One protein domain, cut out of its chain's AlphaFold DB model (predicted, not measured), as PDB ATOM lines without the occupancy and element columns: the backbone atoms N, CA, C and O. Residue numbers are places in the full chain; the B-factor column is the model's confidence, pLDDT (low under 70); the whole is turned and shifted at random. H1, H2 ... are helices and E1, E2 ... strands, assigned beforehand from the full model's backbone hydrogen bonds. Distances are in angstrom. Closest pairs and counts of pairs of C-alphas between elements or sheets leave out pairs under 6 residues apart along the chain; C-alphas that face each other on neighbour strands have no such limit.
ATOM      1  N   ASP A 120      10.515  25.069 -19.449       91.12
ATOM      2  CA  ASP A 120      10.417  24.915 -17.996       91.12
ATOM      3  C   ASP A 120      11.545  25.676 -17.274       91.12
ATOM      4  O   ASP A 120      11.281  26.483 -16.375       91.12
ATOM      5  N   TRP A 121      12.790  25.579 -17.761       94.94
ATOM      6  CA  TRP A 121      13.893  26.421 -17.273       94.94
ATOM      7  C   TRP A 121      13.571  27.921 -17.376       94.94
ATOM      8  O   TRP A 121      13.880  28.690 -16.461       94.94
ATOM      9  N   TYR A 122      12.914  28.355 -18.459       95.00
ATOM     10  CA  TYR A 122      12.507  29.757 -18.633       95.00
ATOM     11  C   TYR A 122      11.417  30.177 -17.646       95.00
ATOM     12  O   TYR A 122      11.372  31.340 -17.233       95.00
ATOM     13  N   ALA A 123      10.508  29.265 -17.300       91.38
ATOM     14  CA  ALA A 123       9.457  29.514 -16.325       91.38
ATOM     15  C   ALA A 123      10.040  29.648 -14.912       91.38
ATOM     16  O   ALA A 123       9.689  30.591 -14.199       91.38
ATOM     17  N   LYS A 124      10.993  28.782 -14.547       92.69
ATOM     18  CA  LYS A 124      11.660  28.793 -13.238       92.69
ATOM     19  C   LYS A 124      12.387  30.105 -12.950       92.69
ATOM     20  O   LYS A 124      12.346  30.579 -11.818       92.69
ATOM     21  N   CYS A 125      12.991  30.733 -13.963       92.38
ATOM     22  CA  CYS A 125      13.665  32.026 -13.819       92.38
ATOM     23  C   CYS A 125      12.765  33.246 -14.097       92.38
ATOM     24  O   CYS A 125      13.276  34.335 -14.365       92.38
ATOM     25  N   ASN A 126      11.434  33.100 -14.098       86.62
ATOM     26  CA  ASN A 126      10.520  34.216 -14.329       86.62
ATOM     27  C   ASN A 126      10.314  35.065 -13.063       86.62
ATOM     28  O   ASN A 126       9.431  34.816 -12.250       86.62
ATOM     29  N   ASN A 127      11.101  36.126 -12.951       86.12
ATOM     30  CA  ASN A 127      11.077  37.122 -11.878       86.12
ATOM     31  C   ASN A 127      10.556  38.500 -12.342       86.12
ATOM     32  O   ASN A 127      10.870  39.519 -11.734       86.12
ATOM     33  N   ALA A 128       9.755  38.530 -13.419       87.62
ATOM     34  CA  ALA A 128       9.124  39.736 -13.973       87.62
ATOM     35  C   ALA A 128      10.112  40.909 -14.215       87.62
ATOM     36  O   ALA A 128      11.302  40.700 -14.469       87.62
ATOM     37  N   GLY A 129       9.613  42.150 -14.238       89.06
ATOM     38  CA  GLY A 129      10.463  43.347 -14.262       89.06
ATOM     39  C   GLY A 129      10.936  43.736 -12.857       89.06
ATOM     40  O   GLY A 129      10.415  43.231 -11.870       89.06
ATOM     41  N   LEU A 130      11.918  44.640 -12.771       94.44
ATOM     42  CA  LEU A 130      12.391  45.156 -11.483       94.44
ATOM     43  C   LEU A 130      11.279  45.995 -10.848       94.44
ATOM     44  O   LEU A 130      10.729  46.887 -11.498       94.44
ATOM     45  N   MET A 131      10.930  45.680  -9.606       94.00
ATOM     46  CA  MET A 131       9.917  46.395  -8.843       94.00
ATOM     47  C   MET A 131      10.465  46.670  -7.452       94.00
ATOM     48  O   MET A 131      11.001  45.771  -6.811       94.00
ATOM     49  N   TYR A 132      10.317  47.907  -7.006       93.94
ATOM     50  CA  TYR A 132      10.661  48.342  -5.662       93.94
ATOM     51  C   TYR A 132       9.698  49.448  -5.267       93.94
ATOM     52  O   TYR A 132       9.298  50.250  -6.113       93.94
ATOM     53  N   ASN A 133       9.320  49.496  -3.997       92.44
ATOM     54  CA  ASN A 133       8.459  50.550  -3.505       92.44
ATOM     55  C   ASN A 133       8.756  50.845  -2.037       92.44
ATOM     56  O   ASN A 133       8.759  49.928  -1.218       92.44
ATOM     57  N   GLN A 134       8.973  52.118  -1.723       92.00
ATOM     58  CA  GLN A 134       9.162  52.620  -0.371       92.00
ATOM     59  C   GLN A 134       7.915  53.423   0.031       92.00
ATOM     60  O   GLN A 134       7.714  54.526  -0.473       92.00
ATOM     61  N   PRO A 135       7.027  52.870   0.878       91.88
ATOM     62  CA  PRO A 135       5.892  53.619   1.403       91.88
ATOM     63  C   PRO A 135       6.361  54.837   2.199       91.88
ATOM     64  O   PRO A 135       7.328  54.750   2.956       91.88
ATOM     65  N   GLY A 136       5.658  55.953   2.046       92.12
ATOM     66  CA  GLY A 136       6.007  57.203   2.709       92.12
ATOM     67  C   GLY A 136       5.370  58.415   2.046       92.12
ATOM     68  O   GLY A 136       4.693  58.296   1.017       92.12
ATOM     69  N   THR A 137       5.613  59.571   2.658       93.19
ATOM     70  CA  THR A 137       5.305  60.889   2.106       93.19
ATOM     71  C   THR A 137       6.617  61.596   1.798       93.19
ATOM     72  O   THR A 137       7.545  61.537   2.599       93.19
ATOM     73  N   TYR A 138       6.678  62.242   0.642       94.31
ATOM     74  CA  TYR A 138       7.871  62.874   0.097       94.31
ATOM     75  C   TYR A 138       7.545  64.302  -0.325       94.31
ATOM     76  O   TYR A 138       6.481  64.548  -0.898       94.31
ATOM     77  N   GLU A 139       8.456  65.233  -0.046       93.44
ATOM     78  CA  GLU A 139       8.251  66.652  -0.350       93.44
ATOM     79  C   GLU A 139       8.319  66.938  -1.843       93.44
ATOM     80  O   GLU A 139       7.462  67.648  -2.345       93.44
ATOM     81  N   GLU A 140       9.295  66.365  -2.548       94.94
ATOM     82  CA  GLU A 140       9.497  66.549  -3.984       94.94
ATOM     83  C   GLU A 140       9.941  65.222  -4.596       94.94
ATOM     84  O   GLU A 140      10.888  64.590  -4.118       94.94
ATOM     85  N   VAL A 141       9.291  64.802  -5.680       95.56
ATOM     86  CA  VAL A 141       9.673  63.587  -6.407       95.56
ATOM     87  C   VAL A 141       9.754  63.836  -7.900       95.56
ATOM     88  O   VAL A 141       8.994  64.618  -8.466       95.56
ATOM     89  N   THR A 142      10.650  63.122  -8.576       95.81
ATOM     90  CA  THR A 142      10.668  63.077 -10.041       95.81
ATOM     91  C   THR A 142      10.646  61.640 -10.531       95.81
ATOM     92  O   THR A 142      11.505  60.830 -10.172       95.81
ATOM     93  N   THR A 143       9.672  61.328 -11.388       95.31
ATOM     94  CA  THR A 143       9.578  60.033 -12.063       95.31
ATOM     95  C   THR A 143      10.139  60.122 -13.474       95.31
ATOM     96  O   THR A 143       9.780  61.008 -14.249       95.31
ATOM     97  N   TYR A 144      10.995  59.169 -13.824       95.31
ATOM     98  CA  TYR A 144      11.559  59.010 -15.156       95.31
ATOM     99  C   TYR A 144      11.133  57.671 -15.743       95.31
ATOM    100  O   TYR A 144      11.327  56.632 -15.113       95.31
ATOM    101  N   ASP A 145      10.611  57.686 -16.965       94.38
ATOM    102  CA  ASP A 145      10.248  56.493 -17.725       94.38
ATOM    103  C   ASP A 145      11.212  56.276 -18.891       94.38
ATOM    104  O   ASP A 145      11.615  57.211 -19.597       94.38
ATOM    105  N   ARG A 146      11.613  55.022 -19.102       92.88
ATOM    106  CA  ARG A 146      12.537  54.679 -20.174       92.88
ATOM    107  C   ARG A 146      11.832  54.590 -21.526       92.88
ATOM    108  O   ARG A 146      11.034  53.691 -21.793       92.88
ATOM    109  N   LYS A 147      12.260  55.438 -22.465       90.62
ATOM    110  CA  LYS A 147      11.729  55.493 -23.835       90.62
ATOM    111  C   LYS A 147      11.827  54.138 -24.529       90.62
ATOM    112  O   LYS A 147      12.920  53.656 -24.821       90.62
ATOM    113  N   MET A 148      10.670  53.572 -24.888       91.62
ATOM    114  CA  MET A 148      10.567  52.332 -25.666       91.62
ATOM    115  C   MET A 148      11.464  51.221 -25.103       91.62
ATOM    116  O   MET A 148      12.230  50.621 -25.856       91.62
ATOM    117  N   PHE A 149      11.397  50.959 -23.793       94.12
ATOM    118  CA  PHE A 149      12.387  50.134 -23.104       94.12
ATOM    119  C   PHE A 149      12.682  48.802 -23.807       94.12
ATOM    120  O   PHE A 149      13.784  48.629 -24.328       94.12
ATOM    121  N   TYR A 150      11.704  47.899 -23.911       94.94
ATOM    122  CA  TYR A 150      11.915  46.602 -24.562       94.94
ATOM    123  C   TYR A 150      12.289  46.717 -26.052       94.94
ATOM    124  O   TYR A 150      13.276  46.091 -26.443       94.94
ATOM    125  N   PRO A 151      11.603  47.529 -26.891       95.62
ATOM    126  CA  PRO A 151      12.032  47.745 -28.277       95.62
ATOM    127  C   PRO A 151      13.474  48.236 -28.416       95.62
ATOM    128  O   PRO A 151      14.206  47.753 -29.276       95.62
ATOM    129  N   SER A 152      13.894  49.169 -27.558       94.88
ATOM    130  CA  SER A 152      15.246  49.724 -27.576       94.88
ATOM    131  C   SER A 152      16.286  48.684 -27.178       94.88
ATOM    132  O   SER A 152      17.304  48.577 -27.851       94.88
ATOM    133  N   THR A 153      16.013  47.864 -26.160       95.62
ATOM    134  CA  THR A 153      16.901  46.766 -25.757       95.62
ATOM    135  C   THR A 153      17.025  45.708 -26.857       95.62
ATOM    136  O   THR A 153      18.097  45.141 -27.040       95.62
ATOM    137  N   LEU A 154      15.958  45.463 -27.623       96.75
ATOM    138  CA  LEU A 154      15.980  44.512 -28.736       96.75
ATOM    139  C   LEU A 154      16.735  45.045 -29.961       96.75
ATOM    140  O   LEU A 154      17.545  44.323 -30.540       96.75
ATOM    141  N   GLY A 155      16.437  46.270 -30.401       95.88
ATOM    142  CA  GLY A 155      16.851  46.763 -31.718       95.88
ATOM    143  C   GLY A 155      18.012  47.754 -31.731       95.88
ATOM    144  O   GLY A 155      18.552  48.028 -32.805       95.88
ATOM    145  N   ARG A 156      18.413  48.318 -30.584       93.38
ATOM    146  CA  ARG A 156      19.532  49.268 -30.532       93.38
ATOM    147  C   ARG A 156      20.858  48.519 -30.645       93.38
ATOM    148  O   ARG A 156      21.155  47.644 -29.842       93.38
ATOM    149  N   LYS A 157      21.691  48.935 -31.601       93.88
ATOM    150  CA  LYS A 157      23.111  48.570 -31.631       93.88
ATOM    151  C   LYS A 157      23.874  49.423 -30.615       93.88
ATOM    152  O   LYS A 157      23.633  50.630 -30.528       93.88
ATOM    153  N   THR A 158      24.765  48.815 -29.839       91.00
ATOM    154  CA  THR A 158      25.560  49.527 -28.832       91.00
ATOM    155  C   THR A 158      26.932  48.897 -28.648       91.00
ATOM    156  O   THR A 158      27.068  47.675 -28.586       91.00
ATOM    157  N   ASP A 159      27.940  49.752 -28.494       91.25
ATOM    158  CA  ASP A 159      29.300  49.306 -28.207       91.25
ATOM    159  C   ASP A 159      29.482  48.977 -26.720       91.25
ATOM    160  O   ASP A 159      30.350  48.175 -26.383       91.25
ATOM    161  N   ASN A 160      28.604  49.487 -25.843       90.00
ATOM    162  CA  ASN A 160      28.623  49.199 -24.410       90.00
ATOM    163  C   ASN A 160      28.215  47.733 -24.142       90.00
ATOM    164  O   ASN A 160      27.033  47.392 -24.280       90.00
ATOM    165  N   PRO A 161      29.140  46.862 -23.687       88.38
ATOM    166  CA  PRO A 161      28.839  45.453 -23.442       88.38
ATOM    167  C   PRO A 161      27.780  45.230 -22.354       88.38
ATOM    168  O   PRO A 161      27.100  44.211 -22.366       88.38
ATOM    169  N   ALA A 162      27.600  46.174 -21.423       86.56
ATOM    170  CA  ALA A 162      26.592  46.072 -20.370       86.56
ATOM    171  C   ALA A 162      25.157  46.233 -20.890       86.56
ATOM    172  O   ALA A 162      24.223  45.791 -20.223       86.56
ATOM    173  N   HIS A 163      24.980  46.870 -22.052       90.12
ATOM    174  CA  HIS A 163      23.678  47.120 -22.681       90.12
ATOM    175  C   HIS A 163      23.459  46.284 -23.947       90.12
ATOM    176  O   HIS A 163      22.373  46.326 -24.526       90.12
ATOM    177  N   ARG A 164      24.477  45.540 -24.388       94.50
ATOM    178  CA  ARG A 164      24.396  44.670 -25.557       94.50
ATOM    179  C   ARG A 164      23.499  43.482 -25.242       94.50
ATOM    180  O   ARG A 164      23.773  42.723 -24.314       94.50
ATOM    181  N   PHE A 165      22.431  43.330 -26.018       97.56
ATOM    182  CA  PHE A 165      21.564  42.170 -25.910       97.56
ATOM    183  C   PHE A 165      21.936  41.136 -26.962       97.56
ATOM    184  O   PHE A 165      21.912  41.416 -28.159       97.56
ATOM    185  N   GLU A 166      22.244  39.932 -26.504       97.62
ATOM    186  CA  GLU A 166      22.451  38.755 -27.339       97.62
ATOM    187  C   GLU A 166      21.433  37.699 -26.936       97.62
ATOM    188  O   GLU A 166      21.028  37.658 -25.770       97.62
ATOM    189  N   PHE A 167      21.038  36.835 -27.867       97.62
ATOM    190  CA  PHE A 167      20.224  35.667 -27.548       97.62
ATOM    191  C   PHE A 167      20.654  34.433 -28.356       97.62
ATOM    192  O   PHE A 167      21.215  34.580 -29.446       97.62
ATOM    193  N   PRO A 168      20.416  33.213 -27.842       97.81
ATOM    194  CA  PRO A 168      20.784  31.988 -28.541       97.81
ATOM    195  C   PRO A 168      19.848  31.663 -29.709       97.81
ATOM    196  O   PRO A 168      18.629  31.792 -29.611       97.81
ATOM    197  N   THR A 169      20.422  31.163 -30.800       97.25
ATOM    198  CA  THR A 169      19.687  30.660 -31.981       97.25
ATOM    199  C   THR A 169      19.547  29.138 -32.002       97.25
ATOM    200  O   THR A 169      18.776  28.597 -32.794       97.25
ATOM    201  N   LYS A 170      20.278  28.452 -31.116       97.56
ATOM    202  CA  LYS A 170      20.313  26.995 -30.975       97.56
ATOM    203  C   LYS A 170      19.755  26.552 -29.632       97.56
ATOM    204  O   LYS A 170      19.758  27.339 -28.682       97.56
ATOM    205  N   ALA A 171      19.288  25.306 -29.578       96.38
ATOM    206  CA  ALA A 171      18.774  24.705 -28.353       96.38
ATOM    207  C   ALA A 171      19.814  24.746 -27.226       96.38
ATOM    208  O   ALA A 171      21.007  24.495 -27.437       96.38
ATOM    209  N   GLY A 172      19.352  25.087 -26.022       95.81
ATOM    210  CA  GLY A 172      20.185  25.029 -24.829       95.81
ATOM    211  C   GLY A 172      20.593  23.593 -24.510       95.81
ATOM    212  O   GLY A 172      19.867  22.643 -24.792       95.81
ATOM    213  N   LYS A 173      21.769  23.432 -23.908       95.75
ATOM    214  CA  LYS A 173      22.274  22.136 -23.450       95.75
ATOM    215  C   LYS A 173      22.185  22.066 -21.938       95.75
ATOM    216  O   LYS A 173      22.749  22.921 -21.244       95.75
ATOM    217  N   VAL A 174      21.517  21.036 -21.434       96.25
ATOM    218  CA  VAL A 174      21.567  20.704 -20.013       96.25
ATOM    219  C   VAL A 174      22.964  20.193 -19.689       96.25
ATOM    220  O   VAL A 174      23.520  19.337 -20.373       96.25
ATOM    221  N   GLY A 175      23.572  20.770 -18.664       94.69
ATOM    222  CA  GLY A 175      24.912  20.416 -18.227       94.69
ATOM    223  C   GLY A 175      25.067  20.576 -16.728       94.69
ATOM    224  O   GLY A 175      24.115  20.899 -16.019       94.69
ATOM    225  N   LYS A 176      26.295  20.378 -16.243       96.69
ATOM    226  CA  LYS A 176      26.618  20.486 -14.818       96.69
ATOM    227  C   LYS A 176      27.579  21.642 -14.522       96.69
ATOM    228  O   LYS A 176      28.367  22.057 -15.382       96.69
ATOM    229  N   ILE A 177      27.501  22.175 -13.307       96.69
ATOM    230  CA  ILE A 177      28.519  23.001 -12.652       96.69
ATOM    231  C   ILE A 177      28.750  22.470 -11.237       96.69
ATOM    232  O   ILE A 177      27.818  22.005 -10.589       96.69
ATOM    233  N   SER A 178      29.994  22.522 -10.767       95.00
ATOM    234  CA  SER A 178      30.378  22.043  -9.431       95.00
ATOM    235  C   SER A 178      30.600  23.168  -8.422       95.00
ATOM    236  O   SER A 178      30.612  22.920  -7.223       95.00
ATOM    237  N   LYS A 179      30.792  24.405  -8.893       96.25
ATOM    238  CA  LYS A 179      31.026  25.586  -8.056       96.25
ATOM    239  C   LYS A 179      30.618  26.868  -8.773       96.25
ATOM    240  O   LYS A 179      30.510  26.887 -10.002       96.25
ATOM    241  N   ILE A 180      30.454  27.941  -8.002       96.75
ATOM    242  CA  ILE A 180      30.302  29.301  -8.529       96.75
ATOM    243  C   ILE A 180      31.596  29.673  -9.287       96.75
ATOM    244  O   ILE A 180      32.684  29.599  -8.709       96.75
ATOM    245  N   PRO A 181      31.527  30.016 -10.585       95.62
ATOM    246  CA  PRO A 181      32.712  30.314 -11.384       95.62
ATOM    247  C   PRO A 181      33.296  31.683 -11.022       95.62
ATOM    248  O   PRO A 181      32.611  32.695 -11.129       95.62
ATOM    249  N   SER A 182      34.583  31.743 -10.671       91.62
ATOM    250  CA  SER A 182      35.259  32.991 -10.273       91.62
ATOM    251  C   SER A 182      35.262  34.071 -11.361       91.62
ATOM    252  O   SER A 182      35.180  35.254 -11.052       91.62
ATOM    253  N   ALA A 183      35.316  33.672 -12.634       91.88
ATOM    254  CA  ALA A 183      35.259  34.582 -13.782       91.88
ATOM    255  C   ALA A 183      33.828  35.042 -14.142       91.88
ATOM    256  O   ALA A 183      33.646  35.831 -15.070       91.88
ATOM    257  N   GLY A 184      32.811  34.553 -13.427       95.56
ATOM    258  CA  GLY A 184      31.403  34.754 -13.747       95.56
ATOM    259  C   GLY A 184      30.794  33.608 -14.556       95.56
ATOM    260  O   GLY A 184      31.468  32.720 -15.083       95.56
ATOM    261  N   PHE A 185      29.468  33.613 -14.616       97.44
ATOM    262  CA  PHE A 185      28.656  32.608 -15.283       97.44
ATOM    263  C   PHE A 185      28.664  32.800 -16.801       97.44
ATOM    264  O   PHE A 185      28.489  33.915 -17.303       97.44
ATOM    265  N   ALA A 186      28.819  31.692 -17.530       97.00
ATOM    266  CA  ALA A 186      28.618  31.642 -18.977       97.00
ATOM    267  C   ALA A 186      27.138  31.856 -19.339       97.00
ATOM    268  O   ALA A 186      26.268  31.811 -18.474       97.00
ATOM    269  N   TYR A 187      26.831  32.080 -20.619       98.06
ATOM    270  CA  TYR A 187      25.461  32.348 -21.057       98.06
ATOM    271  C   TYR A 187      24.537  31.152 -20.757       98.06
ATOM    272  O   TYR A 187      24.695  30.068 -21.320       98.06
ATOM    273  N   GLY A 188      23.572  31.340 -19.856       98.00
ATOM    274  CA  GLY A 188      22.712  30.255 -19.384       98.00
ATOM    275  C   GLY A 188      21.786  30.627 -18.231       98.00
ATOM    276  O   GLY A 188      21.668  31.809 -17.879       98.00
ATOM    277  N   ILE A 189      21.140  29.604 -17.667       98.44
ATOM    278  CA  ILE A 189      20.276  29.632 -16.480       98.44
ATOM    279  C   ILE A 189      20.830  28.640 -15.451       98.44
ATOM    280  O   ILE A 189      21.199  27.516 -15.799       98.44
ATOM    281  N   TYR A 190      20.886  29.063 -14.190       98.44
ATOM    282  CA  TYR A 190      21.535  28.339 -13.098       98.44
ATOM    283  C   TYR A 190      20.656  28.317 -11.849       98.44
ATOM    284  O   TYR A 190      19.955  29.294 -11.581       98.44
ATOM    285  N   HIS A 191      20.739  27.222 -11.087       97.75
ATOM    286  CA  HIS A 191      20.039  27.037  -9.817       97.75
ATOM    287  C   HIS A 191      20.930  27.496  -8.650       97.75
ATOM    288  O   HIS A 191      21.742  26.737  -8.115       97.75
ATOM    289  N   VAL A 192      20.832  28.780  -8.317       98.19
ATOM    290  CA  VAL A 192      21.701  29.485  -7.368       98.19
ATOM    291  C   VAL A 192      20.833  30.335  -6.456       98.19
ATOM    292  O   VAL A 192      20.112  31.200  -6.938       98.19
ATOM    293  N   LYS A 193      20.955  30.150  -5.146       97.69
ATOM    294  CA  LYS A 193      20.339  31.030  -4.156       97.69
ATOM    295  C   LYS A 193      21.157  32.312  -4.038       97.69
ATOM    296  O   LYS A 193      22.388  32.265  -3.995       97.69
ATOM    297  N   VAL A 194      20.464  33.447  -4.004       97.81
ATOM    298  CA  VAL A 194      21.055  34.781  -3.843       97.81
ATOM    299  C   VAL A 194      20.564  35.355  -2.526       97.81
ATOM    300  O   VAL A 194      19.361  35.539  -2.355       97.81
ATOM    301  N   GLU A 195      21.478  35.650  -1.607       96.69
ATOM    302  CA  GLU A 195      21.142  36.093  -0.251       96.69
ATOM    303  C   GLU A 195      21.657  37.516  -0.026       96.69
ATOM    304  O   GLU A 195      22.856  37.777  -0.133       96.69
ATOM    305  N   SER A 196      20.735  38.450   0.261       95.00
ATOM    306  CA  SER A 196      21.069  39.868   0.466       95.00
ATOM    307  C   SER A 196      21.841  40.124   1.754       95.00
ATOM    308  O   SER A 196      22.464  41.174   1.882       95.00
ATOM    309  N   ASN A 197      21.754  39.206   2.721       91.31
ATOM    310  CA  ASN A 197      22.304  39.362   4.066       91.31
ATOM    311  C   ASN A 197      21.886  40.689   4.731       91.31
ATOM    312  O   ASN A 197      22.654  41.299   5.469       91.31
ATOM    313  N   GLY A 198      20.663  41.151   4.446       90.50
ATOM    314  CA  GLY A 198      20.111  42.393   4.989       90.50
ATOM    315  C   GLY A 198      20.537  43.671   4.259       90.50
ATOM    316  O   GLY A 198      20.153  44.757   4.695       90.50
ATOM    317  N   ASP A 199      21.281  43.585   3.149       92.75
ATOM    318  CA  ASP A 199      21.654  44.760   2.356       92.75
ATOM    319  C   ASP A 199      20.430  45.371   1.651       92.75
ATOM    320  O   ASP A 199      20.029  44.978   0.549       92.75
ATOM    321  N   LYS A 200      19.853  46.395   2.289       90.56
ATOM    322  CA  LYS A 200      18.675  47.109   1.784       90.56
ATOM    323  C   LYS A 200      18.914  47.835   0.471       90.56
ATOM    324  O   LYS A 200      17.955  48.019  -0.269       90.56
ATOM    325  N   ARG A 201      20.152  48.228   0.147       91.62
ATOM    326  CA  ARG A 201      20.456  48.859  -1.149       91.62
ATOM    327  C   ARG A 201      20.346  47.820  -2.256       91.62
ATOM    328  O   ARG A 201      19.685  48.076  -3.261       91.62
ATOM    329  N   PHE A 202      20.921  46.638  -2.041       94.50
ATOM    330  CA  PHE A 202      20.837  45.526  -2.987       94.50
ATOM    331  C   PHE A 202      19.392  45.083  -3.236       94.50
ATOM    332  O   PHE A 202      18.996  44.874  -4.383       94.50
ATOM    333  N   GLU A 203      18.584  45.000  -2.177       93.06
ATOM    334  CA  GLU A 203      17.172  44.612  -2.267       93.06
ATOM    335  C   GLU A 203      16.350  45.542  -3.180       93.06
ATOM    336  O   GLU A 203      15.419  45.072  -3.833       93.06
ATOM    337  N   LYS A 204      16.721  46.827  -3.318       93.25
ATOM    338  CA  LYS A 204      16.065  47.752  -4.270       93.25
ATOM    339  C   LYS A 204      16.331  47.393  -5.731       93.25
ATOM    340  O   LYS A 204      15.537  47.717  -6.610       93.25
ATOM    341  N   MET A 205      17.480  46.787  -6.015       93.81
ATOM    342  CA  MET A 205      18.026  46.660  -7.368       93.81
ATOM    343  C   MET A 205      18.134  45.217  -7.857       93.81
ATOM    344  O   MET A 205      18.676  44.978  -8.938       93.81
ATOM    345  N   PHE A 206      17.614  44.250  -7.105       95.75
ATOM    346  CA  PHE A 206      17.650  42.846  -7.486       95.75
ATOM    347  C   PHE A 206      16.268  42.198  -7.402       95.75
ATOM    348  O   PHE A 206      15.552  42.334  -6.417       95.75
ATOM    349  N   ALA A 207      15.891  41.465  -8.452       95.69
ATOM    350  CA  ALA A 207      14.638  40.719  -8.481       95.69
ATOM    351  C   ALA A 207      14.893  39.254  -8.114       95.69
ATOM    352  O   ALA A 207      15.325  38.459  -8.960       95.69
ATOM    353  N   PHE A 208      14.614  38.908  -6.860       95.19
ATOM    354  CA  PHE A 208      14.752  37.547  -6.354       95.19
ATOM    355  C   PHE A 208      13.793  36.588  -7.073       95.19
ATOM    356  O   PHE A 208      12.624  36.890  -7.321       95.19
ATOM    357  N   SER A 209      14.322  35.433  -7.460       95.38
ATOM    358  CA  SER A 209      13.577  34.343  -8.079       95.38
ATOM    359  C   SER A 209      12.935  33.486  -6.996       95.38
ATOM    360  O   SER A 209      13.617  33.070  -6.069       95.38
ATOM    361  N   LYS A 210      11.645  33.165  -7.141       93.62
ATOM    362  CA  LYS A 210      10.938  32.266  -6.209       93.62
ATOM    363  C   LYS A 210      11.466  30.828  -6.234       93.62
ATOM    364  O   LYS A 210      11.221  30.087  -5.296       93.62
ATOM    365  N   ASN A 211      12.147  30.449  -7.315       95.19
ATOM    366  CA  ASN A 211      12.680  29.103  -7.517       95.19
ATOM    367  C   ASN A 211      14.212  29.073  -7.454       95.19
ATOM    368  O   ASN A 211      14.800  28.101  -7.910       95.19
ATOM    369  N   ASP A 212      14.874  30.162  -7.049       96.94
ATOM    370  CA  ASP A 212      16.342  30.273  -7.060       96.94
ATOM    371  C   ASP A 212      17.000  29.994  -8.427       96.94
ATOM    372  O   ASP A 212      18.160  29.602  -8.533       96.94
ATOM    373  N   HIS A 213      16.260  30.216  -9.515       97.56
ATOM    374  CA  HIS A 213      16.782  30.116 -10.876       97.56
ATOM    375  C   HIS A 213      17.036  31.503 -11.453       97.56
ATOM    376  O   HIS A 213      16.128  32.340 -11.512       97.56
ATOM    377  N   TYR A 214      18.255  31.729 -11.938       98.31
ATOM    378  CA  TYR A 214      18.688  33.018 -12.471       98.31
ATOM    379  C   TYR A 214      19.436  32.855 -13.787       98.31
ATOM    380  O   TYR A 214      20.157  31.879 -14.001       98.31
ATOM    381  N   THR A 215      19.304  33.847 -14.669       98.31
ATOM    382  CA  THR A 215      20.174  33.940 -15.840       98.31
ATOM    383  C   THR A 215      21.576  34.372 -15.419       98.31
ATOM    384  O   THR A 215      21.768  35.064 -14.413       98.31
ATOM    385  N   HIS A 216      22.557  34.047 -16.254       98.00
ATOM    386  CA  HIS A 216      23.922  34.556 -16.132       98.00
ATOM    387  C   HIS A 216      23.987  36.086 -15.985       98.00
ATOM    388  O   HIS A 216      24.829  36.591 -15.254       98.00
ATOM    389  N   THR A 217      23.087  36.838 -16.632       97.62
ATOM    390  CA  THR A 217      23.049  38.304 -16.549       97.62
ATOM    391  C   THR A 217      22.771  38.782 -15.127       97.62
ATOM    392  O   THR A 217      23.443  39.696 -14.653       97.62
ATOM    393  N   SER A 218      21.809  38.159 -14.437       97.81
ATOM    394  CA  SER A 218      21.486  38.500 -13.050       97.81
ATOM    395  C   SER A 218      22.610  38.096 -12.096       97.81
ATOM    396  O   SER A 218      23.011  38.905 -11.269       97.81
ATOM    397  N   LEU A 219      23.177  36.897 -12.245       98.19
ATOM    398  CA  LEU A 219      24.256  36.430 -11.365       98.19
ATOM    399  C   LEU A 219      25.551  37.228 -11.562       98.19
ATOM    400  O   LEU A 219      26.185  37.636 -10.593       98.19
ATOM    401  N   ASN A 220      25.906  37.540 -12.809       97.38
ATOM    402  CA  ASN A 220      27.083  38.355 -13.110       97.38
ATOM    403  C   ASN A 220      26.910  39.811 -12.673       97.38
ATOM    404  O   ASN A 220      27.908  40.463 -12.381       97.38
ATOM    405  N   PHE A 221      25.680  40.330 -12.596       96.56
ATOM    406  CA  PHE A 221      25.435  41.620 -11.950       96.56
ATOM    407  C   PHE A 221      25.822  41.569 -10.466       96.56
ATOM    408  O   PHE A 221      26.565  42.434 -10.012       96.56
ATOM    409  N   VAL A 222      25.411  40.530  -9.732       97.19
ATOM    410  CA  VAL A 222      25.789  40.370  -8.317       97.19
ATOM    411  C   VAL A 222      27.306  40.273  -8.162       97.19
ATOM    412  O   VAL A 222      27.903  41.056  -7.429       97.19
ATOM    413  N   MET A 223      27.940  39.353  -8.895       95.69
ATOM    414  CA  MET A 223      29.373  39.080  -8.756       95.69
ATOM    415  C   MET A 223      30.243  40.251  -9.208       95.69
ATOM    416  O   MET A 223      31.107  40.722  -8.472       95.69
ATOM    417  N   ASN A 224      30.028  40.699 -10.445       92.94
ATOM    418  CA  ASN A 224      30.994  41.530 -11.153       92.94
ATOM    419  C   ASN A 224      30.636  43.009 -11.123       92.94
ATOM    420  O   ASN A 224      31.473  43.814 -11.506       92.94
ATOM    421  N   VAL A 225      29.415  43.370 -10.718       93.06
ATOM    422  CA  VAL A 225      29.005  44.770 -10.571       93.06
ATOM    423  C   VAL A 225      28.849  45.084  -9.092       93.06
ATOM    424  O   VAL A 225      29.647  45.839  -8.550       93.06
ATOM    425  N   TYR A 226      27.884  44.465  -8.417       95.06
ATOM    426  CA  TYR A 226      27.517  44.853  -7.059       95.06
ATOM    427  C   TYR A 226      28.601  44.525  -6.019       95.06
ATOM    428  O   TYR A 226      29.147  45.433  -5.396       95.06
ATOM    429  N   ASN A 227      28.977  43.252  -5.873       94.25
ATOM    430  CA  ASN A 227      29.977  42.849  -4.880       94.25
ATOM    431  C   ASN A 227      31.345  43.473  -5.179       94.25
ATOM    432  O   ASN A 227      31.970  44.067  -4.305       94.25
ATOM    433  N   LYS A 228      31.789  43.387  -6.439       90.12
ATOM    434  CA  LYS A 228      33.126  43.842  -6.837       90.12
ATOM    435  C   LYS A 228      33.310  45.363  -6.804       90.12
ATOM    436  O   LYS A 228      34.388  45.815  -6.437       90.12
ATOM    437  N   HIS A 229      32.314  46.144  -7.226       87.00
ATOM    438  CA  HIS A 229      32.479  47.592  -7.424       87.00
ATOM    439  C   HIS A 229      31.686  48.462  -6.447       87.00
ATOM    440  O   HIS A 229      31.950  49.657  -6.372       87.00
ATOM    441  N   HIS A 230      30.762  47.885  -5.673       85.94
ATOM    442  CA  HIS A 230      29.938  48.627  -4.713       85.94
ATOM    443  C   HIS A 230      30.045  48.091  -3.276       85.94
ATOM    444  O   HIS A 230      29.231  48.445  -2.423       85.94
ATOM    445  N   GLY A 231      31.057  47.259  -2.998       81.25
ATOM    446  CA  GLY A 231      31.347  46.743  -1.655       81.25
ATOM    447  C   GLY A 231      30.269  45.810  -1.104       81.25
ATOM    448  O   GLY A 231      30.148  45.664   0.110       81.25
ATOM    449  N   GLY A 232      29.453  45.218  -1.981       83.12
ATOM    450  CA  GLY A 232      28.419  44.270  -1.585       83.12
ATOM    451  C   GLY A 232      29.007  42.969  -1.037       83.12
ATOM    452  O   GLY A 232      30.008  42.465  -1.542       83.12
ATOM    453  N   ASN A 233      28.337  42.396  -0.037       89.31
ATOM    454  CA  ASN A 233      28.628  41.061   0.490       89.31
ATOM    455  C   ASN A 233      27.454  40.106   0.220       89.31
ATOM    456  O   ASN A 233      26.946  39.425   1.115       89.31
ATOM    457  N   ILE A 234      26.966  40.123  -1.023       96.44
ATOM    458  CA  ILE A 234      25.846  39.283  -1.441       96.44
ATOM    459  C   ILE A 234      26.361  37.868  -1.649       96.44
ATOM    460  O   ILE A 234      27.259  37.636  -2.466       96.44
ATOM    461  N   GLN A 235      25.780  36.923  -0.922       95.62
ATOM    462  CA  GLN A 235      26.182  35.527  -0.985       95.62
ATOM    463  C   GLN A 235      25.469  34.814  -2.137       95.62
ATOM    464  O   GLN A 235      24.264  34.972  -2.346       95.62
ATOM    465  N   LEU A 236      26.237  34.022  -2.889       97.75
ATOM    466  CA  LEU A 236      25.738  33.129  -3.930       97.75
ATOM    467  C   LEU A 236      25.994  31.682  -3.516       97.75
ATOM    468  O   LEU A 236      27.149  31.268  -3.408       97.75
ATOM    469  N   THR A 237      24.926  30.910  -3.344       97.69
ATOM    470  CA  THR A 237      24.999  29.504  -2.928       97.69
ATOM    471  C   THR A 237      24.461  28.616  -4.047       97.69
ATOM    472  O   THR A 237      23.339  28.804  -4.515       97.69
ATOM    473  N   LEU A 238      25.256  27.650  -4.516       97.00
ATOM    474  CA  LEU A 238      24.812  26.696  -5.536       97.00
ATOM    475  C   LEU A 238      23.813  25.710  -4.913       97.00
ATOM    476  O   LEU A 238      24.192  24.957  -4.022       97.00
ATOM    477  N   ILE A 239      22.567  25.705  -5.389       96.75
ATOM    478  CA  ILE A 239      21.516  24.801  -4.882       96.75
ATOM    479  C   ILE A 239      21.420  23.539  -5.739       96.75
ATOM    480  O   ILE A 239      21.212  22.444  -5.225       96.75
ATOM    481  N   GLY A 240      21.616  23.671  -7.054       93.44
ATOM    482  CA  GLY A 240      21.621  22.547  -7.984       93.44
ATOM    483  C   GLY A 240      22.845  22.563  -8.885       93.44
ATOM    484  O   GLY A 240      23.269  23.614  -9.357       93.44
ATOM    485  N   THR A 241      23.401  21.384  -9.168       95.88
ATOM    486  CA  THR A 241      24.531  21.258 -10.101       95.88
ATOM    487  C   THR A 241      24.087  21.312 -11.559       95.88
ATOM    488  O   THR A 241      24.887  21.668 -12.420       95.88
ATOM    489  N   THR A 242      22.824  20.999 -11.852       96.94
ATOM    490  CA  THR A 242      22.251  21.068 -13.200       96.94
ATOM    491  C   THR A 242      22.023  22.518 -13.631       96.94
ATOM    492  O   THR A 242      21.594  23.365 -12.849       96.94
ATOM    493  N   CYS A 243      22.307  22.814 -14.895       97.56
ATOM    494  CA  CYS A 243      22.130  24.134 -15.492       97.56
ATOM    495  C   CYS A 243      21.793  24.021 -16.979       97.56
ATOM    496  O   CYS A 243      22.161  23.041 -17.628       97.56
ATOM    497  N   LEU A 244      21.165  25.059 -17.526       98.06
ATOM    498  CA  LEU A 244      20.928  25.200 -18.960       98.06
ATOM    499  C   LEU A 244      21.949  26.180 -19.545       98.06
ATOM    500  O   LEU A 244      21.963  27.353 -19.169       98.06
ATOM    501  N   LYS A 245      22.803  25.723 -20.462       97.56
ATOM    502  CA  LYS A 245      23.892  26.518 -21.052       97.56
ATOM    503  C   LYS A 245      23.734  26.675 -22.559       97.56
ATOM    504  O   LYS A 245      23.222  25.787 -23.236       97.56
ATOM    505  N   TYR A 246      24.269  27.773 -23.081       97.94
ATOM    506  CA  TYR A 246      24.349  28.050 -24.511       97.94
ATOM    507  C   TYR A 246      25.796  28.307 -24.909       97.94
ATOM    508  O   TYR A 246      26.550  28.952 -24.178       97.94
ATOM    509  N   ASP A 247      26.185  27.796 -26.075       96.31
ATOM    510  CA  ASP A 247      27.503  28.070 -26.638       96.31
ATOM    511  C   ASP A 247      27.566  29.533 -27.094       96.31
ATOM    512  O   ASP A 247      26.646  30.046 -27.730       96.31
ATOM    513  N   LYS A 248      28.682  30.211 -26.826       95.94
ATOM    514  CA  LYS A 248      28.924  31.564 -27.328       95.94
ATOM    515  C   LYS A 248      28.778  31.638 -28.854       95.94
ATOM    516  O   LYS A 248      28.303  32.645 -29.366       95.94
ATOM    517  N   LYS A 249      29.136  30.570 -29.575       97.00
ATOM    518  CA  LYS A 249      29.035  30.494 -31.042       97.00
ATOM    519  C   LYS A 249      27.597  30.525 -31.567       97.00
ATOM    520  O   LYS A 249      27.408  30.846 -32.734       97.00
ATOM    521  N   CYS A 250      26.595  30.185 -30.750       96.44
ATOM    522  CA  CYS A 250      25.190  30.231 -31.165       96.44
ATOM    523  C   CYS A 250      24.470  31.522 -30.760       96.44
ATOM    524  O   CYS A 250      23.269  31.651 -31.019       96.44
ATOM    525  N   LEU A 251      25.166  32.453 -30.103       97.81
ATOM    526  CA  LEU A 251      24.614  33.749 -29.733       97.81
ATOM    527  C   LEU A 251      24.651  34.696 -30.930       97.81
ATOM    528  O   LEU A 251      25.655  34.790 -31.634       97.81
ATOM    529  N   ILE A 348      14.426  34.858 -26.290       95.94
ATOM    530  CA  ILE A 348      14.630  36.180 -25.673       95.94
ATOM    531  C   ILE A 348      14.040  36.296 -24.270       95.94
ATOM    532  O   ILE A 348      14.520  37.113 -23.495       95.94
ATOM    533  N   LYS A 349      13.012  35.510 -23.920       93.06
ATOM    534  CA  LYS A 349      12.161  35.770 -22.744       93.06
ATOM    535  C   LYS A 349      12.941  35.969 -21.431       93.06
ATOM    536  O   LYS A 349      12.818  37.049 -20.852       93.06
ATOM    537  N   PRO A 350      13.733  34.997 -20.939       95.12
ATOM    538  CA  PRO A 350      14.415  35.172 -19.659       95.12
ATOM    539  C   PRO A 350      15.561  36.190 -19.748       95.12
ATOM    540  O   PRO A 350      15.779  36.977 -18.825       95.12
ATOM    541  N   PHE A 351      16.265  36.221 -20.880       97.12
ATOM    542  CA  PHE A 351      17.470  37.026 -21.048       97.12
ATOM    543  C   PHE A 351      17.159  38.513 -21.233       97.12
ATOM    544  O   PHE A 351      17.784  39.342 -20.572       97.12
ATOM    545  N   LEU A 352      16.138  38.852 -22.027       96.94
ATOM    546  CA  LEU A 352      15.674  40.226 -22.237       96.94
ATOM    547  C   LEU A 352      15.264  40.863 -20.911       96.94
ATOM    548  O   LEU A 352      15.730  41.951 -20.582       96.94
ATOM    549  N   LEU A 353      14.430  40.169 -20.127       95.62
ATOM    550  CA  LEU A 353      13.977  40.679 -18.835       95.62
ATOM    551  C   LEU A 353      15.149  40.846 -17.866       95.62
ATOM    552  O   LEU A 353      15.247  41.878 -17.208       95.62
ATOM    553  N   SER A 354      16.075  39.884 -17.815       96.88
ATOM    554  CA  SER A 354      17.247  39.991 -16.942       96.88
ATOM    555  C   SER A 354      18.183  41.141 -17.313       96.88
ATOM    556  O   SER A 354      18.686  41.823 -16.419       96.88
ATOM    557  N   LEU A 355      18.360  41.416 -18.609       97.00
ATOM    558  CA  LEU A 355      19.127  42.563 -19.078       97.00
ATOM    559  C   LEU A 355      18.401  43.871 -18.767       97.00
ATOM    560  O   LEU A 355      19.016  44.791 -18.242       97.00
ATOM    561  N   CYS A 356      17.093  43.950 -19.018       95.88
ATOM    562  CA  CYS A 356      16.288  45.110 -18.645       95.88
ATOM    563  C   CYS A 356      16.421  45.421 -17.147       95.88
ATOM    564  O   CYS A 356      16.742  46.551 -16.787       95.88
ATOM    565  N   ARG A 357      16.278  44.416 -16.276       96.44
ATOM    566  CA  ARG A 357      16.504  44.600 -14.838       96.44
ATOM    567  C   ARG A 357      17.901  45.131 -14.557       96.44
ATOM    568  O   ARG A 357      17.997  46.171 -13.930       96.44
ATOM    569  N   ARG A 358      18.950  44.502 -15.104       95.81
ATOM    570  CA  ARG A 358      20.335  44.971 -14.944       95.81
ATOM    571  C   ARG A 358      20.492  46.442 -15.322       95.81
ATOM    572  O   ARG A 358      21.135  47.170 -14.578       95.81
ATOM    573  N   ILE A 359      19.923  46.891 -16.444       94.50
ATOM    574  CA  ILE A 359      20.090  48.290 -16.854       94.50
ATOM    575  C   ILE A 359      19.387  49.240 -15.873       94.50
ATOM    576  O   ILE A 359      19.947  50.280 -15.536       94.50
ATOM    577  N   MET A 360      18.200  48.882 -15.378       95.25
ATOM    578  CA  MET A 360      17.538  49.670 -14.331       95.25
ATOM    579  C   MET A 360      18.326  49.636 -13.017       95.25
ATOM    580  O   MET A 360      18.491  50.671 -12.387       95.25
ATOM    581  N   SER A 361      18.888  48.491 -12.632       94.94
ATOM    582  CA  SER A 361      19.748  48.360 -11.452       94.94
ATOM    583  C   SER A 361      21.001  49.234 -11.549       94.94
ATOM    584  O   SER A 361      21.391  49.857 -10.571       94.94
ATOM    585  N   THR A 362      21.620  49.336 -12.730       91.06
ATOM    586  CA  THR A 362      22.761  50.237 -12.959       91.06
ATOM    587  C   THR A 362      22.379  51.708 -12.813       91.06
ATOM    588  O   THR A 362      23.186  52.488 -12.325       91.06
ATOM    589  N   LEU A 363      21.152  52.088 -13.174       90.06
ATOM    590  CA  LEU A 363      20.639  53.435 -12.925       90.06
ATOM    591  C   LEU A 363      20.430  53.697 -11.429       90.06
ATOM    592  O   LEU A 363      20.833  54.738 -10.923       90.06
ATOM    593  N   VAL A 364      19.834  52.732 -10.719       92.62
ATOM    594  CA  VAL A 364      19.634  52.790  -9.261       92.62
ATOM    595  C   VAL A 364      20.965  52.959  -8.534       92.62
ATOM    596  O   VAL A 364      21.038  53.724  -7.581       92.62
ATOM    597  N   LEU A 365      22.023  52.290  -9.000       91.62
ATOM    598  CA  LEU A 365      23.360  52.366  -8.408       91.62
ATOM    599  C   LEU A 365      23.983  53.768  -8.419       91.62
ATOM    600  O   LEU A 365      24.909  53.994  -7.646       91.62
ATOM    601  N   LEU A 366      23.497  54.696  -9.252       88.69
ATOM    602  CA  LEU A 366      23.984  56.079  -9.258       88.69
ATOM    603  C   LEU A 366      23.520  56.862  -8.022       88.69
ATOM    604  O   LEU A 366      24.279  57.678  -7.511       88.69
ATOM    605  N   HIS A 367      22.294  56.602  -7.550       91.12
ATOM    606  CA  HIS A 367      21.656  57.319  -6.433       91.12
ATOM    607  C   HIS A 367      20.741  56.394  -5.598       91.12
ATOM    608  O   HIS A 367      19.530  56.634  -5.514       91.12
ATOM    609  N   PRO A 368      21.254  55.290  -5.023       91.31
ATOM    610  CA  PRO A 368      20.425  54.245  -4.406       91.31
ATOM    611  C   PRO A 368      19.617  54.728  -3.191       91.31
ATOM    612  O   PRO A 368      18.527  54.215  -2.910       91.31
ATOM    613  N   GLU A 369      20.133  55.716  -2.469       92.06
ATOM    614  CA  GLU A 369      19.492  56.371  -1.329       92.06
ATOM    615  C   GLU A 369      18.265  57.188  -1.736       92.06
ATOM    616  O   GLU A 369      17.269  57.166  -1.022       92.06
ATOM    617  N   ARG A 370      18.288  57.801  -2.926       94.19
ATOM    618  CA  ARG A 370      17.194  58.641  -3.433       94.19
ATOM    619  C   ARG A 370      16.094  57.851  -4.130       94.19
ATOM    620  O   ARG A 370      15.069  58.425  -4.482       94.19
ATOM    621  N   VAL A 371      16.292  56.557  -4.390       95.06
ATOM    622  CA  VAL A 371      15.279  55.728  -5.052       95.06
ATOM    623  C   VAL A 371      14.138  55.425  -4.098       95.06
ATOM    624  O   VAL A 371      14.312  54.694  -3.119       95.06
ATOM    625  N   ILE A 372      12.962  55.918  -4.476       94.00
ATOM    626  CA  ILE A 372      11.701  55.723  -3.769       94.00
ATOM    627  C   ILE A 372      10.922  54.550  -4.378       94.00
ATOM    628  O   ILE A 372      10.353  53.718  -3.671       94.00
ATOM    629  N   ARG A 373      10.867  54.478  -5.712       94.44
ATOM    630  CA  ARG A 373      10.032  53.503  -6.423       94.44
ATOM    631  C   ARG A 373      10.648  53.100  -7.750       94.44
ATOM    632  O   ARG A 373      11.218  53.921  -8.459       94.44
ATOM    633  N   ILE A 374      10.478  51.836  -8.110       95.12
ATOM    634  CA  ILE A 374      10.818  51.282  -9.419       95.12
ATOM    635  C   ILE A 374       9.626  50.467  -9.902       95.12
ATOM    636  O   ILE A 374       9.127  49.604  -9.181       95.12
ATOM    637  N   MET A 375       9.191  50.704 -11.136       93.31
ATOM    638  CA  MET A 375       8.157  49.919 -11.800       93.31
ATOM    639  C   MET A 375       8.563  49.591 -13.229       93.31
ATOM    640  O   MET A 375       8.158  50.261 -14.178       93.31
ATOM    641  N   ARG A 376       9.308  48.492 -13.373       93.00
ATOM    642  CA  ARG A 376       9.790  47.932 -14.644       93.00
ATOM    643  C   ARG A 376      10.696  48.901 -15.411       93.00
ATOM    644  O   ARG A 376      11.906  48.767 -15.305       93.00
ATOM    645  N   ASP A 377      10.126  49.807 -16.197       93.31
ATOM    646  CA  ASP A 377      10.775  50.840 -17.015       93.31
ATOM    647  C   ASP A 377      10.824  52.223 -16.361       93.31
ATOM    648  O   ASP A 377      11.577  53.071 -16.842       93.31
ATOM    649  N   SER A 378      10.060  52.447 -15.289       94.75
ATOM    650  CA  SER A 378      10.024  53.732 -14.586       94.75
ATOM    651  C   SER A 378      10.734  53.683 -13.238       94.75
ATOM    652  O   SER A 378      10.719  52.660 -12.545       94.75
ATOM    653  N   ILE A 379      11.345  54.804 -12.863       95.19
ATOM    654  CA  ILE A 379      12.015  55.019 -11.581       95.19
ATOM    655  C   ILE A 379      11.622  56.383 -11.017       95.19
ATOM    656  O   ILE A 379      11.598  57.372 -11.745       95.19
ATOM    657  N   THR A 380      11.313  56.430  -9.729       95.31
ATOM    658  CA  THR A 380      10.985  57.655  -9.000       95.31
ATOM    659  C   THR A 380      12.085  57.927  -7.988       95.31
ATOM    660  O   THR A 380      12.404  57.058  -7.166       95.31
ATOM    661  N   PHE A 381      12.644  59.131  -8.058       95.69
ATOM    662  CA  PHE A 381      13.629  59.632  -7.112       95.69
ATOM    663  C   PHE A 381      13.018  60.692  -6.207       95.69
ATOM    664  O   PHE A 381      12.116  61.419  -6.622       95.69
ATOM    665  N   GLU A 382      13.557  60.801  -4.999       95.31
ATOM    666  CA  GLU A 382      13.422  61.995  -4.174       95.31
ATOM    667  C   GLU A 382      14.191  63.146  -4.834       95.31
ATOM    668  O   GLU A 382      15.376  63.007  -5.165       95.31
ATOM    669  N   GLY A 383      13.513  64.266  -5.075       92.94
ATOM    670  CA  GLY A 383      13.994  65.372  -5.897       92.94
ATOM    671  C   GLY A 383      14.189  64.993  -7.372       92.94
ATOM    672  O   GLY A 383      13.638  64.012  -7.872       92.94
ATOM    673  N   SER A 384      15.013  65.769  -8.081       91.44
ATOM    674  CA  SER A 384      15.368  65.505  -9.483       91.44
ATOM    675  C   SER A 384      16.832  65.093  -9.642       91.44
ATOM    676  O   SER A 384      17.699  65.495  -8.860       91.44
ATOM    677  N   ILE A 385      17.109  64.274 -10.654       90.94
ATOM    678  CA  ILE A 385      18.467  63.918 -11.076       90.94
ATOM    679  C   ILE A 385      18.651  64.202 -12.565       90.94
ATOM    680  O   ILE A 385      17.694  64.222 -13.345       90.94
ATOM    681  N   GLU A 386      19.893  64.407 -12.987       88.94
ATOM    682  CA  GLU A 386      20.195  64.532 -14.407       88.94
ATOM    683  C   GLU A 386      20.329  63.143 -15.035       88.94
ATOM    684  O   GLU A 386      21.192  62.354 -14.659       88.94
ATOM    685  N   LEU A 387      19.461  62.845 -16.005       87.31
ATOM    686  CA  LEU A 387      19.502  61.614 -16.787       87.31
ATOM    687  C   LEU A 387      19.623  61.917 -18.275       87.31
ATOM    688  O   LEU A 387      19.166  62.955 -18.759       87.31
ATOM    689  N   ASP A 388      20.161  60.947 -19.016       84.50
ATOM    690  CA  ASP A 388      20.212  60.984 -20.474       84.50
ATOM    691  C   ASP A 388      18.797  61.138 -21.059       84.50
ATOM    692  O   ASP A 388      17.996  60.194 -21.109       84.50
ATOM    693  N   ARG A 389      18.503  62.347 -21.551       81.19
ATOM    694  CA  ARG A 389      17.217  62.717 -22.155       81.19
ATOM    695  C   ARG A 389      16.927  61.951 -23.448       81.19
ATOM    696  O   ARG A 389      15.775  61.918 -23.889       81.19
ATOM    697  N   PHE A 390      17.917  61.307 -24.074       80.75
ATOM    698  CA  PHE A 390      17.672  60.389 -25.190       80.75
ATOM    699  C   PHE A 390      17.077  59.059 -24.728       80.75
ATOM    700  O   PHE A 390      16.375  58.407 -25.503       80.75
ATOM    701  N   MET A 391      17.307  58.673 -23.473       84.38
ATOM    702  CA  MET A 391      16.894  57.387 -22.914       84.38
ATOM    703  C   MET A 391      15.677  57.489 -22.004       84.38
ATOM    704  O   MET A 391      14.862  56.566 -21.984       84.38
ATOM    705  N   PHE A 392      15.523  58.609 -21.302       91.06
ATOM    706  CA  PHE A 392      14.477  58.803 -20.304       91.06
ATOM    707  C   PHE A 392      13.579  60.000 -20.633       91.06
ATOM    708  O   PHE A 392      13.985  60.950 -21.305       91.06
ATOM    709  N   VAL A 393      12.327  59.926 -20.185       91.88
ATOM    710  CA  VAL A 393      11.344  61.019 -20.187       91.88
ATOM    711  C   VAL A 393      10.921  61.262 -18.752       91.88
ATOM    712  O   VAL A 393      10.629  60.301 -18.048       91.88
ATOM    713  N   LYS A 394      10.862  62.527 -18.333       93.56
ATOM    714  CA  LYS A 394      10.196  62.902 -17.085       93.56
ATOM    715  C   LYS A 394       8.687  62.688 -17.242       93.56
ATOM    716  O   LYS A 394       8.103  63.176 -18.204       93.56
ATOM    717  N   GLU A 395       8.073  61.956 -16.324       92.38
ATOM    718  CA  GLU A 395       6.618  61.814 -16.255       92.38
ATOM    719  C   GLU A 395       6.046  62.939 -15.392       92.38
ATOM    720  O   GLU A 395       6.114  62.883 -14.162       92.38
ATOM    721  N   ASP A 396       5.524  63.983 -16.039       88.88
ATOM    722  CA  ASP A 396       5.019  65.179 -15.354       88.88
ATOM    723  C   ASP A 396       3.815  64.875 -14.445       88.88
ATOM    724  O   ASP A 396       3.696  65.463 -13.381       88.88
ATOM    725  N   ASP A 397       2.976  63.892 -14.794       88.12
ATOM    726  CA  ASP A 397       1.840  63.432 -13.974       88.12
ATOM    727  C   ASP A 397       2.263  62.672 -12.702       88.12
ATOM    728  O   ASP A 397       1.434  62.359 -11.847       88.12
ATOM    729  N   LYS A 398       3.554  62.351 -12.583       89.12
ATOM    730  CA  LYS A 398       4.159  61.592 -11.478       89.12
ATOM    731  C   LYS A 398       5.394  62.292 -10.911       89.12
ATOM    732  O   LYS A 398       6.285  61.633 -10.366       89.12
ATOM    733  N   SER A 399       5.476  63.605 -11.102       92.25
ATOM    734  CA  SER A 399       6.575  64.438 -10.629       92.25
ATOM    735  C   SER A 399       6.038  65.743 -10.053       92.25
ATOM    736  O   SER A 399       5.099  66.310 -10.602       92.25
ATOM    737  N   GLY A 400       6.671  66.245  -8.999       91.62
ATOM    738  CA  GLY A 400       6.318  67.504  -8.351       91.62
ATOM    739  C   GLY A 400       6.322  67.397  -6.832       91.62
ATOM    740  O   GLY A 400       6.818  66.412  -6.268       91.62
ATOM    741  N   SER A 401       5.731  68.410  -6.202       90.56
ATOM    742  CA  SER A 401       5.690  68.536  -4.756       90.56
ATOM    743  C   SER A 401       4.555  67.726  -4.139       90.56
ATOM    744  O   SER A 401       3.482  67.597  -4.722       90.56
ATOM    745  N   GLY A 402       4.790  67.189  -2.943       87.88
ATOM    746  CA  GLY A 402       3.820  66.412  -2.182       87.88
ATOM    747  C   GLY A 402       3.467  65.100  -2.874       87.88
ATOM    748  O   GLY A 402       2.534  65.022  -3.665       87.88
ATOM    749  N   ALA A 403       4.174  64.028  -2.542       89.31
ATOM    750  CA  ALA A 403       3.868  62.701  -3.056       89.31
ATOM    751  C   ALA A 403       3.672  61.703  -1.923       89.31
ATOM    752  O   ALA A 403       4.458  61.650  -0.981       89.31
ATOM    753  N   THR A 404       2.656  60.853  -2.041       90.88
ATOM    754  CA  THR A 404       2.422  59.747  -1.113       90.88
ATOM    755  C   THR A 404       2.420  58.428  -1.861       90.88
ATOM    756  O   THR A 404       1.789  58.273  -2.912       90.88
ATOM    757  N   ILE A 405       3.098  57.439  -1.290       85.94
ATOM    758  CA  ILE A 405       3.105  56.076  -1.804       85.94
ATOM    759  C   ILE A 405       2.232  55.181  -0.932       85.94
ATOM    760  O   ILE A 405       2.535  54.942   0.235       85.94
ATOM    761  N   VAL A 406       1.172  54.636  -1.539       79.75
ATOM    762  CA  VAL A 406       0.234  53.700  -0.900       79.75
ATOM    763  C   VAL A 406       0.175  52.406  -1.709       79.75
ATOM    764  O   VAL A 406      -0.198  52.403  -2.886       79.75
ATOM    765  N   GLY A 407       0.534  51.283  -1.085       79.50
ATOM    766  CA  GLY A 407       0.569  49.979  -1.749       79.50
ATOM    767  C   GLY A 407       1.649  49.925  -2.829       79.50
ATOM    768  O   GLY A 407       2.819  49.837  -2.496       79.50
ATOM    769  N   ASN A 408       1.252  49.979  -4.106       71.38
ATOM    770  CA  ASN A 408       2.134  50.030  -5.288       71.38
ATOM    771  C   ASN A 408       1.982  51.342  -6.092       71.38
ATOM    772  O   ASN A 408       2.573  51.514  -7.169       71.38
ATOM    773  N   SER A 409       1.155  52.255  -5.585       80.75
ATOM    774  CA  SER A 409       0.702  53.444  -6.296       80.75
ATOM    775  C   SER A 409       1.378  54.687  -5.740       80.75
ATOM    776  O   SER A 409       1.378  54.910  -4.532       80.75
ATOM    777  N   LEU A 410       1.916  55.498  -6.648       84.06
ATOM    778  CA  LEU A 410       2.342  56.866  -6.377       84.06
ATOM    779  C   LEU A 410       1.132  57.780  -6.579       84.06
ATOM    780  O   LEU A 410       0.484  57.701  -7.626       84.06
ATOM    781  N   LYS A 411       0.823  58.608  -5.584       85.38
ATOM    782  CA  LYS A 411      -0.219  59.632  -5.648       85.38
ATOM    783  C   LYS A 411       0.425  60.990  -5.410       85.38
ATOM    784  O   LYS A 411       1.058  61.178  -4.375       85.38
ATOM    785  N   MET A 412       0.257  61.904  -6.357       86.31
ATOM    786  CA  MET A 412       0.596  63.309  -6.144       86.31
ATOM    787  C   MET A 412      -0.516  63.947  -5.307       86.31
ATOM    788  O   MET A 412      -1.697  63.689  -5.558       86.31
ATOM    789  N   LEU A 413      -0.139  64.719  -4.295       76.94
ATOM    790  CA  LEU A 413      -1.044  65.593  -3.566       76.94
ATOM    791  C   LEU A 413      -1.340  66.767  -4.503       76.94
ATOM    792  O   LEU A 413      -0.427  67.474  -4.919       76.94
TER     793      LEU A 413
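Overview. This is residues 120 to 251 and 348 to 413 of the 414 residues of an uncharacterized protein of Aphanomyces astaci (UniProt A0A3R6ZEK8). Two strongly twisted sheets stand at opposite ends of the longest axis, and helix H5 runs through the middle, grazing the four-stranded sheet with residues 350 to 355 and the branched seven-stranded sheet with residues 357 to 364. H4 packs beside H5 and over the four-stranded sheet, H3 covers part of the branched sheet, and H2 packs on H5. The 198 printed residues hold five named helices and twelve named strands, in the order H1 E1 E2 H2 E3 E4 E5 H3 E6 H4 E7 H5 E8 E9 E10 E11 E12; the class is mixed. Both sheets are antiparallel, the smaller in the order E4 E7 E5 E6. The whole is compact, with a radius of gyration of the C-alphas of 17.6 A and spans of 54 by 37 by 30 A.

Along the chain. The branched sheet holds E1, residues 131 to 133, E2, 136 to 146 and 23.9 A long, E8, 371 to 375, E9, 378 to 382, E10, 392 to 394, E11, 400 to 406, and E12, 409 to 412, with C-alpha 412 at (0.596, 63.309, -6.144). The other has E4, 173 to 176, E5, 188 to 195, E6, 213 to 215, and E7, 235 to 245 and 22.1 A long. E3, 166 to 168, pairs with no named strand. The helices are H1, 120 to 124, from C-alpha 120 at (10.417, 24.915, -17.996), H2, 149 to 155, H3, 200 to 205, H4, 216 to 230 and 19.1 A, and H5, 349 to 364 and 23.0 A.

Arrangement. E2 bends by 100 degrees at residue 139; E9 lies on one side of it, with N 144 and O 379 2.8 A apart, and E10, with N 145 and O 393 at 2.8 A, and E11, with N 138 and O 403 at 2.8 A, on the other. E8 and E9 form a hairpin, as do E11 and E12; E1 is an edge strand beside E8. H3 is on this sheet, over E8, at a height of 9.6 A. H5, the hub, touches H4 at a shallow tilt of 15 degrees, the same way, closest at the C-alphas of Ser 218 and Ser 354, 5.9 A; it touches H3, Met 205 to Ser 361 at 4.7 A, and H2, Thr 153 to Cys 356 at 7.3 A, between C-alphas. In the smaller sheet N 193 of E5 and O 237 of E7 are 2.8 A apart. E6, H4 and E7 form a split strand-helix-strand unit, two strands running the same way with E5 between them, its crossover right-handed; H4 and the sheet make two layers, a helix on one face. H1 is on it too, only just over E5 with 3 C-alphas. Every O i to N i+4 pair is within hydrogen-bond range in H1 and H2, but 1 of 2 in H3, 8 of 11 in H4 and 11 of 12 in H5.

Size, cuts and confidence. The C-alphas farthest apart, of Gly 175 and Leu 413, are 54.1 A apart. Residues 252 to 347 are not printed; C-alphas 251 and 348 are 11.0 A apart across this cut. The link E4 to E5 is long. No printed residue is under pLDDT 70.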